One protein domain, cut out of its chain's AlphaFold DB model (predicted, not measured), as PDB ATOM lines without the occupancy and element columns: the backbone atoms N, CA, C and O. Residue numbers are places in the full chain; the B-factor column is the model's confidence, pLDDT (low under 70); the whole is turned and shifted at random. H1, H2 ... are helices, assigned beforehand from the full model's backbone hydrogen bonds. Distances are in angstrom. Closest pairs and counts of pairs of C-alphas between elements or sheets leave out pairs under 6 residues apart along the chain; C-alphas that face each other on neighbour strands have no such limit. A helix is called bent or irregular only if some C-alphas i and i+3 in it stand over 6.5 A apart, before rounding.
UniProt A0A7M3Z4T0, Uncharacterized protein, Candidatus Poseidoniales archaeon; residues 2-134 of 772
ATOM      1  N   LYS A   2     323.159 124.083 174.089       60.06
ATOM      2  CA  LYS A   2     324.328 123.851 174.989       60.06
ATOM      3  C   LYS A   2     324.374 124.744 176.248       60.06
ATOM      4  O   LYS A   2     324.788 124.304 177.309       60.06
ATOM      5  N   ILE A   3     323.925 125.993 176.136       61.25
ATOM      6  CA  ILE A   3     323.913 126.954 177.249       61.25
ATOM      7  C   ILE A   3     322.844 126.593 178.299       61.25
ATOM      8  O   ILE A   3     323.116 126.624 179.497       61.25
ATOM      9  N   SER A   4     321.652 126.177 177.857       62.47
ATOM     10  CA  SER A   4     320.561 125.732 178.739       62.47
ATOM     11  C   SER A   4     320.950 124.468 179.513       62.47
ATOM     12  O   SER A   4     320.766 124.420 180.727       62.47
ATOM     13  N   THR A   5     321.603 123.495 178.863       69.56
ATOM     14  CA  THR A   5     322.082 122.281 179.544       69.56
ATOM     15  C   THR A   5     323.181 122.588 180.563       69.56
ATOM     16  O   THR A   5     323.156 122.042 181.661       69.56
ATOM     17  N   THR A   6     324.101 123.514 180.269       77.62
ATOM     18  CA  THR A   6     325.147 123.908 181.233       77.62
ATOM     19  C   THR A   6     324.606 124.638 182.463       77.62
ATOM     20  O   THR A   6     325.089 124.401 183.567       77.62
ATOM     21  N   LEU A   7     323.593 125.497 182.304       78.75
ATOM     22  CA  LEU A   7     322.951 126.186 183.428       78.75
ATOM     23  C   LEU A   7     322.134 125.222 184.272       78.75
ATOM     24  O   LEU A   7     322.222 125.267 185.492       78.75
ATOM     25  N   ARG A   8     321.407 124.309 183.626       79.25
ATOM     26  CA  ARG A   8     320.646 123.266 184.310       79.25
ATOM     27  C   ARG A   8     321.544 122.402 185.195       79.25
ATOM     28  O   ARG A   8     321.252 122.263 186.373       79.25
ATOM     29  N   VAL A   9     322.696 121.955 184.685       81.38
ATOM     30  CA  VAL A   9     323.691 121.204 185.477       81.38
ATOM     31  C   VAL A   9     324.235 122.025 186.654       81.38
ATOM     32  O   VAL A   9     324.505 121.473 187.716       81.38
ATOM     33  N   ARG A  10     324.403 123.344 186.498       79.81
ATOM     34  CA  ARG A  10     324.854 124.226 187.591       79.81
ATOM     35  C   ARG A  10     323.783 124.412 188.669       79.81
ATOM     36  O   ARG A  10     324.124 124.385 189.843       79.81
ATOM     37  N   VAL A  11     322.517 124.568 188.284       80.38
ATOM     38  CA  VAL A  11     321.385 124.714 189.218       80.38
ATOM     39  C   VAL A  11     321.052 123.383 189.904       80.38
ATOM     40  O   VAL A  11     320.720 123.364 191.082       80.38
ATOM     41  N   GLU A  12     321.214 122.244 189.224       81.06
ATOM     42  CA  GLU A  12     321.054 120.908 189.825       81.06
ATOM     43  C   GLU A  12     322.060 120.631 190.954       81.06
ATOM     44  O   GLU A  12     321.787 119.810 191.830       81.06
ATOM     45  N   ARG A  13     323.199 121.331 190.962       78.50
ATOM     46  CA  ARG A  13     324.212 121.249 192.024       78.50
ATOM     47  C   ARG A  13     323.925 122.156 193.219       78.50
ATOM     48  O   ARG A  13     324.635 122.063 194.212       78.50
ATOM     49  N   TRP A  14     322.921 123.030 193.148       80.12
ATOM     50  CA  TRP A  14     322.564 123.881 194.283       80.12
ATOM     51  C   TRP A  14     322.029 123.061 195.456       80.12
ATOM     52  O   TRP A  14     321.452 121.999 195.232       80.12
ATOM     53  N   PRO A  15     322.136 123.544 196.702       76.06
ATOM     54  CA  PRO A  15     321.500 122.892 197.840       76.06
ATOM     55  C   PRO A  15     319.997 122.667 197.605       76.06
ATOM     56  O   PRO A  15     319.306 123.526 197.059       76.06
ATOM     57  N   MET A  16     319.473 121.508 198.023       72.94
ATOM     58  CA  MET A  16     318.034 121.184 197.908       72.94
ATOM     59  C   MET A  16     317.138 122.131 198.721       72.94
ATOM     60  O   MET A  16     315.959 122.270 198.414       72.94
ATOM     61  N   ILE A  17     317.715 122.773 199.740       71.44
ATOM     62  CA  ILE A  17     317.051 123.686 200.680       71.44
ATOM     63  C   ILE A  17     316.677 125.013 200.000       71.44
ATOM     64  O   ILE A  17     315.823 125.738 200.495       71.44
ATOM     65  N   TRP A  18     317.288 125.347 198.857       78.69
ATOM     66  CA  TRP A  18     317.001 126.601 198.163       78.69
ATOM     67  C   TRP A  18     315.693 126.478 197.374       78.69
ATOM     68  O   TRP A  18     315.661 125.732 196.388       78.69
ATOM     69  N   PRO A  19     314.617 127.195 197.748       76.38
ATOM     70  CA  PRO A  19     313.344 127.121 197.029       76.38
ATOM     71  C   PRO A  19     313.503 127.542 195.562       76.38
ATOM     72  O   PRO A  19     312.932 126.922 194.661       76.38
ATOM     73  N   GLU A  20     314.400 128.495 195.298       82.25
ATOM     74  CA  GLU A  20     314.685 129.002 193.959       82.25
ATOM     75  C   GLU A  20     315.307 127.937 193.048       82.25
ATOM     76  O   GLU A  20     315.261 128.075 191.825       82.25
ATOM     77  N   ARG A  21     315.873 126.854 193.610       82.56
ATOM     78  CA  ARG A  21     316.371 125.709 192.839       82.56
ATOM     79  C   ARG A  21     315.235 125.045 192.068       82.56
ATOM     80  O   ARG A  21     315.398 124.772 190.882       82.56
ATOM     81  N   LYS A  22     314.104 124.762 192.722       80.19
ATOM     82  CA  LYS A  22     312.955 124.110 192.073       80.19
ATOM     83  C   LYS A  22     312.332 125.043 191.040       80.19
ATOM     84  O   LYS A  22     312.187 124.645 189.888       80.19
ATOM     85  N   GLU A  23     312.104 126.298 191.426       82.31
ATOM     86  CA  GLU A  23     311.541 127.330 190.549       82.31
ATOM     87  C   GLU A  23     312.372 127.530 189.272       82.31
ATOM     88  O   GLU A  23     311.823 127.572 188.172       82.31
ATOM     89  N   LEU A  24     313.704 127.610 189.392       82.38
ATOM     90  CA  LEU A  24     314.588 127.762 188.235       82.38
ATOM     91  C   LEU A  24     314.719 126.483 187.407       82.38
ATOM     92  O   LEU A  24     314.860 126.570 186.191       82.38
ATOM     93  N   LEU A  25     314.696 125.293 188.014       83.44
ATOM     94  CA  LEU A  25     314.733 124.034 187.253       83.44
ATOM     95  C   LEU A  25     313.445 123.801 186.460       83.44
ATOM     96  O   LEU A  25     313.499 123.213 185.378       83.44
ATOM     97  N   GLU A  26     312.309 124.264 186.977       83.50
ATOM     98  CA  GLU A  26     311.033 124.279 186.264       83.50
ATOM     99  C   GLU A  26     311.046 125.309 185.133       83.50
ATOM    100  O   GLU A  26     310.776 124.943 183.991       83.50
ATOM    101  N   SER A  27     311.475 126.549 185.395       81.56
ATOM    102  CA  SER A  27     311.534 127.595 184.364       81.56
ATOM    103  C   SER A  27     312.574 127.326 183.266       81.56
ATOM    104  O   SER A  27     312.438 127.817 182.146       81.56
ATOM    105  N   LEU A  28     313.619 126.536 183.546       81.44
ATOM    106  CA  LEU A  28     314.633 126.104 182.573       81.44
ATOM    107  C   LEU A  28     314.141 125.004 181.612       81.44
ATOM    108  O   LEU A  28     314.883 124.648 180.689       81.44
ATOM    109  N   ARG A  29     312.925 124.467 181.803       80.31
ATOM    110  CA  ARG A  29     312.281 123.553 180.843       80.31
ATOM    111  C   ARG A  29     311.874 124.271 179.555       80.31
ATOM    112  O   ARG A  29     311.909 123.640 178.500       80.31
ATOM    113  N   ASP A  30     311.604 125.577 179.629       79.81
ATOM    114  CA  ASP A  30     311.201 126.397 178.489       79.81
ATOM    115  C   ASP A  30     312.410 127.064 177.800       79.81
ATOM    116  O   ASP A  30     313.074 127.941 178.369       79.81
ATOM    117  N   PRO A  31     312.732 126.691 176.545       70.62
ATOM    118  CA  PRO A  31     313.936 127.158 175.855       70.62
ATOM    119  C   PRO A  31     313.864 128.613 175.360       70.62
ATOM    120  O   PRO A  31     314.881 129.146 174.918       70.62
ATOM    121  N   THR A  32     312.707 129.272 175.430       76.44
ATOM    122  CA  THR A  32     312.511 130.674 175.013       76.44
ATOM    123  C   THR A  32     312.895 131.688 176.099       76.44
ATOM    124  O   THR A  32     313.149 132.846 175.789       76.44
ATOM    125  N   ILE A  33     313.017 131.257 177.361       80.88
ATOM    126  CA  ILE A  33     313.213 132.126 178.541       80.88
ATOM    127  C   ILE A  33     314.679 132.078 179.043       80.88
ATOM    128  O   ILE A  33     315.018 132.523 180.137       80.88
ATOM    129  N   ILE A  34     315.609 131.550 178.238       79.56
ATOM    130  CA  ILE A  34     316.996 131.278 178.662       79.56
ATOM    131  C   ILE A  34     317.721 132.534 179.173       79.56
ATOM    132  O   ILE A  34     318.406 132.458 180.192       79.56
ATOM    133  N   GLU A  35     317.577 133.684 178.511       80.38
ATOM    134  CA  GLU A  35     318.247 134.922 178.941       80.38
ATOM    135  C   GLU A  35     317.719 135.446 180.279       80.38
ATOM    136  O   GLU A  35     318.493 135.912 181.117       80.38
ATOM    137  N   PHE A  36     316.411 135.340 180.504       83.19
ATOM    138  CA  PHE A  36     315.783 135.714 181.767       83.19
ATOM    139  C   PHE A  36     316.227 134.776 182.895       83.19
ATOM    140  O   PHE A  36     316.700 135.241 183.930       83.19
ATOM    141  N   ASN A  37     316.203 133.460 182.658       84.31
ATOM    142  CA  ASN A  37     316.691 132.465 183.616       84.31
ATOM    143  C   ASN A  37     318.182 132.660 183.940       84.31
ATOM    144  O   ASN A  37     318.595 132.477 185.083       84.31
ATOM    145  N   GLN A  38     318.998 133.092 182.973       82.50
ATOM    146  CA  GLN A  38     320.395 133.468 183.208       82.50
ATOM    147  C   GLN A  38     320.567 134.714 184.078       82.50
ATOM    148  O   GLN A  38     321.532 134.781 184.842       82.50
ATOM    149  N   ARG A  39     319.715 135.732 183.914       84.31
ATOM    150  CA  ARG A  39     319.748 136.940 184.753       84.31
ATOM    151  C   ARG A  39     319.318 136.599 186.177       84.31
ATOM    152  O   ARG A  39     320.083 136.861 187.096       84.31
ATOM    153  N   ARG A  40     318.211 135.870 186.330       83.69
ATOM    154  CA  ARG A  40     317.710 135.389 187.626       83.69
ATOM    155  C   ARG A  40     318.714 134.477 188.339       83.69
ATOM    156  O   ARG A  40     318.976 134.659 189.522       83.69
ATOM    157  N   TRP A  41     319.354 133.549 187.621       86.31
ATOM    158  CA  TRP A  41     320.458 132.738 188.158       86.31
ATOM    159  C   TRP A  41     321.606 133.615 188.676       86.31
ATOM    160  O   TRP A  41     322.085 133.409 189.791       86.31
ATOM    161  N   ARG A  42     322.027 134.620 187.892       84.12
ATOM    162  CA  ARG A  42     323.083 135.558 188.303       84.12
ATOM    163  C   ARG A  42     322.695 136.362 189.536       84.12
ATOM    164  O   ARG A  42     323.531 136.531 190.414       84.12
ATOM    165  N   GLU A  43     321.460 136.838 189.611       85.88
ATOM    166  CA  GLU A  43     320.938 137.580 190.761       85.88
ATOM    167  C   GLU A  43     320.929 136.723 192.030       85.88
ATOM    168  O   GLU A  43     321.455 137.150 193.057       85.88
ATOM    169  N   ILE A  44     320.436 135.485 191.947       85.69
ATOM    170  CA  ILE A  44     320.397 134.554 193.085       85.69
ATOM    171  C   ILE A  44     321.807 134.216 193.574       85.69
ATOM    172  O   ILE A  44     322.062 134.245 194.776       85.69
ATOM    173  N   ILE A  45     322.747 133.948 192.662       85.12
ATOM    174  CA  ILE A  45     324.138 133.679 193.048       85.12
ATOM    175  C   ILE A  45     324.805 134.924 193.626       85.12
ATOM    176  O   ILE A  45     325.472 134.809 194.644       85.12
ATOM    177  N   ARG A  46     324.604 136.119 193.058       84.19
ATOM    178  CA  ARG A  46     325.153 137.358 193.642       84.19
ATOM    179  C   ARG A  46     324.642 137.593 195.059       84.19
ATOM    180  O   ARG A  46     325.410 138.019 195.910       84.19
ATOM    181  N   ARG A  47     323.368 137.284 195.304       84.31
ATOM    182  CA  ARG A  47     322.732 137.434 196.612       84.31
ATOM    183  C   ARG A  47     323.213 136.394 197.626       84.31
ATOM    184  O   ARG A  47     323.530 136.767 198.748       84.31
ATOM    185  N   ARG A  48     323.256 135.108 197.254       82.38
ATOM    186  CA  ARG A  48     323.547 133.991 198.178       82.38
ATOM    187  C   ARG A  48     325.033 133.631 198.274       82.38
ATOM    188  O   ARG A  48     325.475 133.112 199.296       82.38
ATOM    189  N   ARG A  49     325.788 133.825 197.193       86.44
ATOM    190  CA  ARG A  49     327.167 133.341 196.998       86.44
ATOM    191  C   ARG A  49     327.996 134.341 196.163       86.44
ATOM    192  O   ARG A  49     328.434 134.008 195.058       86.44
ATOM    193  N   PRO A  50     328.228 135.571 196.659       87.50
ATOM    194  CA  PRO A  50     328.903 136.631 195.900       87.50
ATOM    195  C   PRO A  50     330.328 136.259 195.449       87.50
ATOM    196  O   PRO A  50     330.758 136.662 194.370       87.50
ATOM    197  N   TRP A  51     331.027 135.416 196.213       88.38
ATOM    198  CA  TRP A  51     332.385 134.935 195.919       88.38
ATOM    199  C   TRP A  51     332.492 134.013 194.697       88.38
ATOM    200  O   TRP A  51     333.582 133.866 194.153       88.38
ATOM    201  N   VAL A  52     331.395 133.406 194.224       87.31
ATOM    202  CA  VAL A  52     331.426 132.465 193.086       87.31
ATOM    203  C   VAL A  52     331.843 133.160 191.792       87.31
ATOM    204  O   VAL A  52     332.646 132.620 191.035       87.31
ATOM    205  N   PHE A  53     331.343 134.374 191.543       86.25
ATOM    206  CA  PHE A  53     331.704 135.120 190.335       86.25
ATOM    207  C   PHE A  53     333.154 135.599 190.365       86.25
ATOM    208  O   PHE A  53     333.842 135.500 189.348       86.25
ATOM    209  N   SER A  54     333.629 136.062 191.521       86.00
ATOM    210  CA  SER A  54     335.025 136.473 191.693       86.00
ATOM    211  C   SER A  54     335.983 135.286 191.594       86.00
ATOM    212  O   SER A  54     337.021 135.395 190.947       86.00
ATOM    213  N   ALA A  55     335.607 134.119 192.124       87.00
ATOM    214  CA  ALA A  55     336.378 132.887 191.971       87.00
ATOM    215  C   ALA A  55     336.453 132.413 190.511       87.00
ATOM    216  O   ALA A  55     337.525 132.031 190.041       87.00
ATOM    217  N   ASP A  56     335.337 132.463 189.773       85.38
ATOM    218  CA  ASP A  56     335.304 132.110 188.349       85.38
ATOM    219  C   ASP A  56     336.175 133.061 187.508       85.38
ATOM    220  O   ASP A  56     336.889 132.604 186.611       85.38
ATOM    221  N   ALA A  57     336.156 134.365 187.811       86.19
ATOM    222  CA  ALA A  57     336.985 135.367 187.141       86.19
ATOM    223  C   ALA A  57     338.484 135.190 187.451       86.19
ATOM    224  O   ALA A  57     339.314 135.231 186.541       86.19
ATOM    225  N   ALA A  58     338.833 134.922 188.713       86.69
ATOM    226  CA  ALA A  58     340.214 134.753 189.163       86.69
ATOM    227  C   ALA A  58     340.798 133.357 188.869       86.69
ATOM    228  O   ALA A  58     341.997 133.135 189.041       86.69
ATOM    229  N   LYS A  59     339.996 132.399 188.388       85.81
ATOM    230  CA  LYS A  59     340.387 130.992 188.184       85.81
ATOM    231  C   LYS A  59     341.678 130.803 187.377       85.81
ATOM    232  O   LYS A  59     342.461 129.899 187.664       85.81
ATOM    233  N   ALA A  60     341.907 131.646 186.368       84.75
ATOM    234  CA  ALA A  60     343.129 131.609 185.567       84.75
ATOM    235  C   ALA A  60     344.373 132.016 186.380       84.75
ATOM    236  O   ALA A  60     345.427 131.409 186.207       84.75
ATOM    237  N   SER A  61     344.243 132.995 187.280       85.88
ATOM    238  CA  SER A  61     345.308 133.448 188.184       85.88
ATOM    239  C   SER A  61     345.670 132.350 189.185       85.88
ATOM    240  O   SER A  61     346.821 131.930 189.249       85.88
ATOM    241  N   TRP A  62     344.665 131.764 189.838       89.81
ATOM    242  CA  TRP A  62     344.837 130.628 190.754       89.81
ATOM    243  C   TRP A  62     345.469 129.392 190.091       89.81
ATOM    244  O   TRP A  62     346.279 128.699 190.706       89.81
ATOM    245  N   SER A  63     345.139 129.113 188.823       87.12
ATOM    246  CA  SER A  63     345.756 128.014 188.069       87.12
ATOM    247  C   SER A  63     347.217 128.287 187.702       87.12
ATOM    248  O   SER A  63     347.990 127.334 187.636       87.12
ATOM    249  N   ARG A  64     347.608 129.547 187.453       86.69
ATOM    250  CA  ARG A  64     349.009 129.920 187.164       86.69
ATOM    251  C   ARG A  64     349.903 129.771 188.392       86.69
ATOM    252  O   ARG A  64     351.063 129.410 188.246       86.69
ATOM    253  N   GLU A  65     349.347 129.998 189.577       85.12
ATOM    254  CA  GLU A  65     350.023 129.791 190.862       85.12
ATOM    255  C   GLU A  65     350.016 128.325 191.334       85.12
ATOM    256  O   GLU A  65     350.636 128.004 192.343       85.12
ATOM    257  N   GLY A  66     349.316 127.421 190.635       84.94
ATOM    258  CA  GLY A  66     349.197 126.010 191.027       84.94
ATOM    259  C   GLY A  66     348.276 125.751 192.229       84.94
ATOM    260  O   GLY A  66     348.238 124.636 192.739       84.94
ATOM    261  N   ARG A  67     347.498 126.748 192.669       88.19
ATOM    262  CA  ARG A  67     346.666 126.719 193.891       88.19
ATOM    263  C   ARG A  67     345.183 126.445 193.606       88.19
ATOM    264  O   ARG A  67     344.299 126.836 194.361       88.19
ATOM    265  N   SER A  68     344.874 125.780 192.494       86.06
ATOM    266  CA  SER A  68     343.486 125.540 192.071       86.06
ATOM    267  C   SER A  68     342.700 124.617 193.003       86.06
ATOM    268  O   SER A  68     341.479 124.742 193.065       86.06
ATOM    269  N   GLU A  69     343.367 123.693 193.699       86.31
ATOM    270  CA  GLU A  69     342.715 122.861 194.722       86.31
ATOM    271  C   GLU A  69     342.424 123.669 195.993       86.31
ATOM    272  O   GLU A  69     341.320 123.572 196.517       86.31
ATOM    273  N   GLU A  70     343.321 124.577 196.403       87.94
ATOM    274  CA  GLU A  70     343.068 125.481 197.537       87.94
ATOM    275  C   GLU A  70     341.829 126.355 197.296       87.94
ATOM    276  O   GLU A  70     340.985 126.496 198.174       87.94
ATOM    277  N   LEU A  71     341.661 126.902 196.085       87.06
ATOM    278  CA  LEU A  71     340.459 127.669 195.738       87.06
ATOM    279  C   LEU A  71     339.176 126.834 195.887       87.06
ATOM    280  O   LEU A  71     338.155 127.355 196.333       87.06
ATOM    281  N   LYS A  72     339.205 125.544 195.526       86.56
ATOM    282  CA  LYS A  72     338.045 124.658 195.706       86.56
ATOM    283  C   LYS A  72     337.766 124.391 197.183       86.56
ATOM    284  O   LYS A  72     336.598 124.381 197.562       86.56
ATOM    285  N   GLU A  73     338.803 124.204 197.998       88.56
ATOM    286  CA  GLU A  73     338.669 124.038 199.450       88.56
ATOM    287  C   GLU A  73     338.013 125.274 200.091       88.56
ATOM    288  O   GLU A  73     337.049 125.136 200.847       88.56
ATOM    289  N   TRP A  74     338.449 126.483 199.716       90.19
ATOM    290  CA  TRP A  74     337.844 127.734 200.191       90.19
ATOM    291  C   TRP A  74     336.382 127.879 199.779       90.19
ATOM    292  O   TRP A  74     335.535 128.223 200.603       90.19
ATOM    293  N   LEU A  75     336.061 127.583 198.517       87.50
ATOM    294  CA  LEU A  75     334.680 127.616 198.036       87.50
ATOM    295  C   LEU A  75     333.792 126.609 198.776       87.50
ATOM    296  O   LEU A  75     332.664 126.956 199.116       87.50
ATOM    297  N   GLY A  76     334.310 125.416 199.085       85.19
ATOM    298  CA  GLY A  76     333.600 124.407 199.874       85.19
ATOM    299  C   GLY A  76     333.283 124.868 201.300       85.19
ATOM    300  O   GLY A  76     332.168 124.665 201.772       85.19
ATOM    301  N   ARG A  77     334.213 125.560 201.974       88.81
ATOM    302  CA  ARG A  77     333.949 126.170 203.294       88.81
ATOM    303  C   ARG A  77     332.886 127.261 203.216       88.81
ATOM    304  O   ARG A  77     331.935 127.273 203.995       88.81
ATOM    305  N   LEU A  78     332.990 128.138 202.220       88.88
ATOM    306  CA  LEU A  78     332.039 129.232 202.027       88.88
ATOM    307  C   LEU A  78     330.633 128.743 201.644       88.88
ATOM    308  O   LEU A  78     329.652 129.435 201.898       88.88
ATOM    309  N   GLU A  79     330.488 127.542 201.082       83.00
ATOM    310  CA  GLU A  79     329.177 126.940 200.819       83.00
ATOM    311  C   GLU A  79     328.358 126.655 202.089       83.00
ATOM    312  O   GLU A  79     327.131 126.585 201.988       83.00
ATOM    313  N   ILE A  80     328.990 126.562 203.264       85.88
ATOM    314  CA  ILE A  80     328.328 126.369 204.569       85.88
ATOM    315  C   ILE A  80     327.795 127.700 205.132       85.88
ATOM    316  O   ILE A  80     326.907 127.715 205.987       85.88
ATOM    317  N   ILE A  81     328.296 128.835 204.633       88.19
ATOM    318  CA  ILE A  81     327.918 130.155 205.132       88.19
ATOM    319  C   ILE A  81     326.439 130.444 204.836       88.19
ATOM    320  O   ILE A  81     325.956 130.255 203.711       88.19
ATOM    321  N   ASP A  82     325.713 130.913 205.849       86.94
ATOM    322  CA  ASP A  82     324.310 131.302 205.746       86.94
ATOM    323  C   ASP A  82     324.154 132.526 204.831       86.94
ATOM    324  O   ASP A  82     325.019 133.399 204.746       86.94
ATOM    325  N   GLU A  83     323.028 132.608 204.127       85.25
ATOM    326  CA  GLU A  83     322.744 133.718 203.216       85.25
ATOM    327  C   GLU A  83     322.772 135.084 203.915       85.25
ATOM    328  O   GLU A  83     323.218 136.064 203.328       85.25
ATOM    329  N   SER A  84     322.339 135.168 205.172       87.31
ATOM    330  CA  SER A  84     322.324 136.425 205.932       87.31
ATOM    331  C   SER A  84     323.719 136.998 206.213       87.31
ATOM    332  O   SER A  84     323.841 138.156 206.615       87.31
ATOM    333  N   MET A  85     324.777 136.214 205.986       89.69
ATOM    334  CA  MET A  85     326.167 136.625 206.176       89.69
ATOM    335  C   MET A  85     326.789 137.229 204.913       89.69
ATOM    336  O   MET A  85     327.895 137.766 204.970       89.69
ATOM    337  N   THR A  86     326.087 137.200 203.776       86.44
ATOM    338  CA  THR A  86     326.597 137.717 202.497       86.44
ATOM    339  C   THR A  86     326.930 139.214 202.501       86.44
ATOM    340  O   THR A  86     327.936 139.558 201.876       86.44
ATOM    341  N   PRO A  87     326.246 140.106 203.255       86.88
ATOM    342  CA  PRO A  87     326.665 141.507 203.379       86.88
ATOM    343  C   PRO A  87     328.045 141.684 204.032       86.88
ATOM    344  O   PRO A  87     328.662 142.737 203.899       86.88
ATOM    345  N   HIS A  88     328.542 140.664 204.739       88.19
ATOM    346  CA  HIS A  88     329.834 140.676 205.425       88.19
ATOM    347  C   HIS A  88     330.943 139.953 204.647       88.19
ATOM    348  O   HIS A  88     332.049 139.822 205.159       88.19
ATOM    349  N   ALA A  89     330.672 139.480 203.426       90.56
ATOM    350  CA  ALA A  89     331.602 138.655 202.656       90.56
ATOM    351  C   ALA A  89     332.541 139.446 201.722       90.56
ATOM    352  O   ALA A  89     333.335 138.832 201.014       90.56
ATOM    353  N   ASN A  90     332.476 140.783 201.693       90.50
ATOM    354  CA  ASN A  90     333.265 141.607 200.761       90.50
ATOM    355  C   ASN A  90     334.777 141.362 200.872       90.50
ATOM    356  O   ASN A  90     335.456 141.267 199.854       90.50
ATOM    357  N   ASP A  91     335.294 141.193 202.086       89.25
ATOM    358  CA  ASP A  91     336.720 140.939 202.297       89.25
ATOM    359  C   ASP A  91     337.134 139.576 201.716       89.25
ATOM    360  O   ASP A  91     338.188 139.458 201.091       89.25
ATOM    361  N   VAL A  92     336.276 138.553 201.851       90.62
ATOM    362  CA  VAL A  92     336.479 137.219 201.257       90.62
ATOM    363  C   VAL A  92     336.471 137.317 199.732       90.62
ATOM    364  O   VAL A  92     337.329 136.745 199.059       90.62
ATOM    365  N   VAL A  93     335.505 138.057 199.182       90.81
ATOM    366  CA  VAL A  93     335.363 138.287 197.739       90.81
ATOM    367  C   VAL A  93     336.628 138.949 197.181       90.81
ATOM    368  O   VAL A  93     337.184 138.453 196.200       90.81
ATOM    369  N   ASN A  94     337.127 139.991 197.850       91.00
ATOM    370  CA  ASN A  94     338.348 140.705 197.473       91.00
ATOM    371  C   ASN A  94     339.598 139.812 197.554       91.00
ATOM    372  O   ASN A  94     340.444 139.852 196.660       91.00
ATOM    373  N   ALA A  95     339.720 138.993 198.604       89.69
ATOM    374  CA  ALA A  95     340.865 138.105 198.802       89.69
ATOM    375  C   ALA A  95     340.923 136.976 197.751       89.69
ATOM    376  O   ALA A  95     342.005 136.622 197.275       89.69
ATOM    377  N   ILE A  96     339.762 136.451 197.338       91.19
ATOM    378  CA  ILE A  96     339.647 135.460 196.256       91.19
ATOM    379  C   ILE A  96     339.980 136.078 194.894       91.19
ATOM    380  O   ILE A  96     340.675 135.448 194.094       91.19
ATOM    381  N   GLU A  97     339.501 137.297 194.626       91.75
ATOM    382  CA  GLU A  97     339.723 137.999 193.354       91.75
ATOM    383  C   GLU A  97     341.216 138.220 193.061       91.75
ATOM    384  O   GLU A  97     341.661 138.021 191.931       91.75
ATOM    385  N   HIS A  98     342.001 138.549 194.091       89.94
ATOM    386  CA  HIS A  98     343.430 138.859 193.973       89.94
ATOM    387  C   HIS A  98     344.364 137.669 194.250       89.94
ATOM    388  O   HIS A  98     345.569 137.875 194.351       89.94
ATOM    389  N   ALA A  99     343.831 136.447 194.386       86.31
ATOM    390  CA  ALA A  99     344.606 135.245 194.729       86.31
ATOM    391  C   ALA A  99     345.541 135.454 195.941       86.31
ATOM    392  O   ALA A  99     346.721 135.107 195.923       86.31
ATOM    393  N   ALA A 100     345.006 136.052 197.011       89.19
ATOM    394  CA  ALA A 100     345.784 136.436 198.183       89.19
ATOM    395  C   ALA A 100     346.551 135.251 198.835       89.19
ATOM    396  O   ALA A 100     346.222 134.070 198.627       89.19
ATOM    397  N   PRO A 101     347.592 135.534 199.646       89.81
ATOM    398  CA  PRO A 101     348.314 134.510 200.392       89.81
ATOM    399  C   PRO A 101     347.376 133.667 201.256       89.81
ATOM    400  O   PRO A 101     346.379 134.163 201.783       89.81
ATOM    401  N   LYS A 102     347.722 132.388 201.444       88.94
ATOM    402  CA  LYS A 102     346.903 131.429 202.203       88.94
ATOM    403  C   LYS A 102     346.514 131.941 203.596       88.94
ATOM    404  O   LYS A 102     345.367 131.769 203.985       88.94
ATOM    405  N   SER A 103     347.433 132.596 204.309       88.94
ATOM    406  CA  SER A 103     347.172 133.178 205.632       88.94
ATOM    407  C   SER A 103     346.097 134.266 205.597       88.94
ATOM    408  O   SER A 103     345.191 134.248 206.413       88.94
ATOM    409  N   GLN A 104     346.144 135.162 204.608       91.75
ATOM    410  CA  GLN A 104     345.191 136.265 204.493       91.75
ATOM    411  C   GLN A 104     343.780 135.777 204.131       91.75
ATOM    412  O   GLN A 104     342.798 136.310 204.637       91.75
ATOM    413  N   ILE A 105     343.665 134.771 203.256       89.38
ATOM    414  CA  ILE A 105     342.360 134.178 202.920       89.38
ATOM    415  C   ILE A 105     341.793 133.434 204.127       89.38
ATOM    416  O   ILE A 105     340.613 133.598 204.428       89.38
ATOM    417  N   GLU A 106     342.630 132.675 204.837       92.94
ATOM    418  CA  GLU A 106     342.229 131.986 206.064       92.94
ATOM    419  C   GLU A 106     341.718 132.977 207.118       92.94
ATOM    420  O   GLU A 106     340.617 132.790 207.622       92.94
ATOM    421  N   ASP A 107     342.435 134.073 207.387       92.62
ATOM    422  CA  ASP A 107     342.028 135.081 208.379       92.62
ATOM    423  C   ASP A 107     340.639 135.664 208.079       92.62
ATOM    424  O   ASP A 107     339.796 135.814 208.968       92.62
ATOM    425  N   VAL A 108     340.380 135.980 206.810       92.56
ATOM    426  CA  VAL A 108     339.135 136.622 206.384       92.56
ATOM    427  C   VAL A 108     337.967 135.627 206.324       92.56
ATOM    428  O   VAL A 108     336.846 135.971 206.706       92.56
ATOM    429  N   VAL A 109     338.212 134.381 205.902       91.81
ATOM    430  CA  VAL A 109     337.208 133.303 205.937       91.81
ATOM    431  C   VAL A 109     336.872 132.933 207.384       91.81
ATOM    432  O   VAL A 109     335.692 132.893 207.735       91.81
ATOM    433  N   LEU A 110     337.877 132.767 208.250       92.94
ATOM    434  CA  LEU A 110     337.688 132.535 209.685       92.94
ATOM    435  C   LEU A 110     336.928 133.684 210.348       92.94
ATOM    436  O   LEU A 110     336.060 133.440 211.182       92.94
ATOM    437  N   ALA A 111     337.202 134.940 209.988       91.19
ATOM    438  CA  ALA A 111     336.458 136.079 210.524       91.19
ATOM    439  C   ALA A 111     334.957 136.000 210.186       91.19
ATOM    440  O   ALA A 111     334.118 136.285 211.049       91.19
ATOM    441  N   LEU A 112     334.612 135.584 208.962       91.50
ATOM    442  CA  LEU A 112     333.226 135.405 208.524       91.50
ATOM    443  C   LEU A 112     332.554 134.210 209.220       91.50
ATOM    444  O   LEU A 112     331.443 134.353 209.737       91.50
ATOM    445  N   GLU A 113     333.240 133.068 209.303       92.44
ATOM    446  CA  GLU A 113     332.777 131.862 210.006       92.44
ATOM    447  C   GLU A 113     332.574 132.124 211.504       92.44
ATOM    448  O   GLU A 113     331.502 131.847 212.041       92.44
ATOM    449  N   HIS A 114     333.540 132.754 212.180       92.62
ATOM    450  CA  HIS A 114     333.416 133.149 213.585       92.62
ATOM    451  C   HIS A 114     332.266 134.128 213.818       92.62
ATOM    452  O   HIS A 114     331.696 134.169 214.909       92.62
ATOM    453  N   ARG A 115     331.934 134.975 212.839       92.31
ATOM    454  CA  ARG A 115     330.779 135.872 212.951       92.31
ATOM    455  C   ARG A 115     329.469 135.096 212.845       92.31
ATOM    456  O   ARG A 115     328.564 135.365 213.629       92.31
ATOM    457  N   GLN A 116     329.378 134.142 211.919       92.62
ATOM    458  CA  GLN A 116     328.221 133.254 211.814       92.62
ATOM    459  C   GLN A 116     328.046 132.437 213.093       92.62
ATOM    460  O   GLN A 116     326.971 132.478 213.676       92.62
ATOM    461  N   LEU A 117     329.110 131.783 213.560       92.31
ATOM    462  CA  LEU A 117     329.103 130.944 214.757       92.31
ATOM    463  C   LEU A 117     328.668 131.728 216.002       92.31
ATOM    464  O   LEU A 117     327.819 131.269 216.759       92.31
ATOM    465  N   ARG A 118     329.174 132.955 216.184       92.38
ATOM    466  CA  ARG A 118     328.723 133.831 217.280       92.38
ATOM    467  C   ARG A 118     327.235 134.167 217.180       92.38
ATOM    468  O   ARG A 118     326.531 134.119 218.179       92.38
ATOM    469  N   ARG A 119     326.736 134.502 215.985       93.06
ATOM    470  CA  ARG A 119     325.308 134.809 215.793       93.06
ATOM    471  C   ARG A 119     324.420 133.575 215.950       93.06
ATOM    472  O   ARG A 119     323.289 133.730 216.391       93.06
ATOM    473  N   THR A 120     324.878 132.378 215.591       92.50
ATOM    474  CA  THR A 120     324.103 131.150 215.820       92.50
ATOM    475  C   THR A 120     324.049 130.807 217.302       92.50
ATOM    476  O   THR A 120     322.966 130.511 217.780       92.50
ATOM    477  N   GLN A 121     325.162 130.953 218.029       93.75
ATOM    478  CA  GLN A 121     325.202 130.749 219.482       93.75
ATOM    479  C   GLN A 121     324.238 131.683 220.216       93.75
ATOM    480  O   GLN A 121     323.372 131.207 220.930       93.75
ATOM    481  N   ILE A 122     324.302 132.994 219.952       94.31
ATOM    482  CA  ILE A 122     323.388 133.966 220.578       94.31
ATOM    483  C   ILE A 122     321.923 133.608 220.297       94.31
ATOM    484  O   ILE A 122     321.078 133.701 221.180       94.31
ATOM    485  N   LEU A 123     321.607 133.198 219.067       93.25
ATOM    486  CA  LEU A 123     320.247 132.810 218.706       93.25
ATOM    487  C   LEU A 123     319.809 131.529 219.430       93.25
ATOM    488  O   LEU A 123     318.667 131.441 219.868       93.25
ATOM    489  N   GLU A 124     320.690 130.539 219.544       92.19
ATOM    490  CA  GLU A 124     320.425 129.315 220.302       92.19
ATOM    491  C   GLU A 124     320.198 129.626 221.783       92.19
ATOM    492  O   GLU A 124     319.192 129.171 222.316       92.19
ATOM    493  N   ASP A 125     321.020 130.485 222.391       93.75
ATOM    494  CA  ASP A 125     320.859 130.942 223.778       93.75
ATOM    495  C   ASP A 125     319.523 131.682 223.997       93.75
ATOM    496  O   ASP A 125     318.844 131.506 225.006       93.75
ATOM    497  N   MET A 126     319.092 132.505 223.033       93.62
ATOM    498  CA  MET A 126     317.782 133.168 223.100       93.62
ATOM    499  C   MET A 126     316.626 132.165 222.985       93.62
ATOM    500  O   MET A 126     315.609 132.304 223.664       93.62
ATOM    501  N   ILE A 127     316.765 131.161 222.115       93.44
ATOM    502  CA  ILE A 127     315.756 130.114 221.919       93.44
ATOM    503  C   ILE A 127     315.646 129.235 223.164       93.44
ATOM    504  O   ILE A 127     314.527 128.909 223.557       93.44
ATOM    505  N   THR A 128     316.767 128.853 223.781       93.62
ATOM    506  CA  THR A 128     316.767 128.052 225.011       93.62
ATOM    507  C   THR A 128     316.119 128.825 226.151       93.62
ATOM    508  O   THR A 128     315.191 128.302 226.758       93.62
ATOM    509  N   HIS A 129     316.481 130.095 226.358       92.88
ATOM    510  CA  HIS A 129     315.838 130.947 227.362       92.88
ATOM    511  C   HIS A 129     314.313 131.039 227.153       92.88
ATOM    512  O   HIS A 129     313.529 130.785 228.067       92.88
ATOM    513  N   LEU A 130     313.854 131.351 225.934       93.69
ATOM    514  CA  LEU A 130     312.416 131.482 225.662       93.69
ATOM    515  C   LEU A 130     311.657 130.156 225.808       93.69
ATOM    516  O   LEU A 130     310.528 130.151 226.295       93.69
ATOM    517  N   ARG A 131     312.255 129.035 225.401       91.88
ATOM    518  CA  ARG A 131     311.601 127.721 225.422       91.88
ATOM    519  C   ARG A 131     311.615 127.078 226.804       91.88
ATOM    520  O   ARG A 131     310.589 126.575 227.247       91.88
ATOM    521  N   GLU A 132     312.772 127.050 227.452       90.81
ATOM    522  CA  GLU A 132     312.995 126.279 228.678       90.81
ATOM    523  C   GLU A 132     312.673 127.090 229.932       90.81
ATOM    524  O   GLU A 132     312.040 126.562 230.844       90.81
ATOM    525  N   GLU A 133     313.059 128.369 229.976       89.44
ATOM    526  CA  GLU A 133     312.859 129.208 231.165       89.44
ATOM    527  C   GLU A 133     311.508 129.926 231.137       89.44
ATOM    528  O   GLU A 133     310.806 129.961 232.147       89.44
ATOM    529  N   ARG A 134     311.118 130.475 229.978       92.31
ATOM    530  CA  ARG A 134     309.841 131.197 229.838       92.31
ATOM    531  C   ARG A 134     308.676 130.304 229.410       92.31
ATOM    532  O   ARG A 134     307.560 130.569 229.839       92.31
TER     533      ARG A 134
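Overview. This is residues 2 to 134 of the 772 residues of an uncharacterized protein of Candidatus Poseidoniales archaeon (UniProt A0A7M3Z4T0). The longest helix, H8, packs with its residues 104 to 109 on H7, at one side of a small cluster in which H4, H5 and H7 run nearly aligned, and runs on past it as a long arm, whose residues 120 to 134 stick out free. Beside that cluster is a second lobe, H1, H2 and H3, three helices that run to and fro with their centres in a triangle; the tight link from H3 to H4 and the short H6 join the two lobes. The printed part has 133 residues with eight named helices, H1 to H8 in chain order, and no named strand; the class is all helix. The whole is loose, with a radius of gyration of the C-alphas of 17.8 A, and flat, spanning 56 by 40 by 20 A.

Arrangement. H8, residues 102 to 134, touches H7, residues 90 to 97, with residues 104 to 109 alone; the two form a helical hairpin at a shallow tilt of 33 degrees, only just short of steep, and their closest C-alphas, of Val 92 and Val 108, are 5.8 A apart. H7 touches H4, residues 51 to 64, the same way at a shallow tilt of 31 degrees, with Trp 51 and Val 93 the closest C-alphas at 4.8 A. H4 and H5, residues 68 to 78, form a helical hairpin at 19 degrees, closest at the C-alphas of Trp 62 and Ser 68, 5.4 A. H8 only just touches H6, residues 83 to 88, with 3 pairs of C-alphas within 8 A; the closest are those of Met 85 and Gln 116, 6.9 A. H6 touches H3, residues 34 to 48, at the C-alphas of Arg 48 and Glu 83, 5.1 A. H3 and H4 touch only at the corner, and only just, with 3 pairs within 8 A, about perpendicular at 89 degrees. H2, residues 19 to 27, forms helical hairpins with H3 and with H1, residues 2 to 12; the closest C-alphas are those of Leu 24 and Asn 37, 6.9 A, where the touch is only just made with 3 pairs, and of Val 11 and Arg 21, 6.3 A. H1 and H8 are apart. In H1, H2, H3, H5 and H7 every O i to N i+4 pair is within hydrogen-bond range; in H8 28 of 29 are, in H4 8 of 10, and in H6 0 of 2, against 2 of 3 O i to N i+3 pairs.

Along the chain. H8 is 46.2 A from C-alpha 102 at (346.903, 131.429, 202.203) to C-alpha 134 at (309.841, 131.197, 229.838). H3 is 20.8 A long, H4 19.4 A, H5 15.6 A, and H1, from C-alpha 2 at (324.328, 123.851, 174.989), 15.5 A; H2, H6 and H7 are shorter. H4 and H6 are irregular: C-alphas 57 and 60 are 7.4 A apart, and C-alphas 84 and 87 are 7.2 A apart.

Size, cuts and confidence. The two C-alphas farthest apart, of Arg 64 and Arg 134, are 57.9 A apart. The printed part has no cut and no long link. The mean pLDDT of the printed part is 85.9, and residues 2 to 5 are under 70.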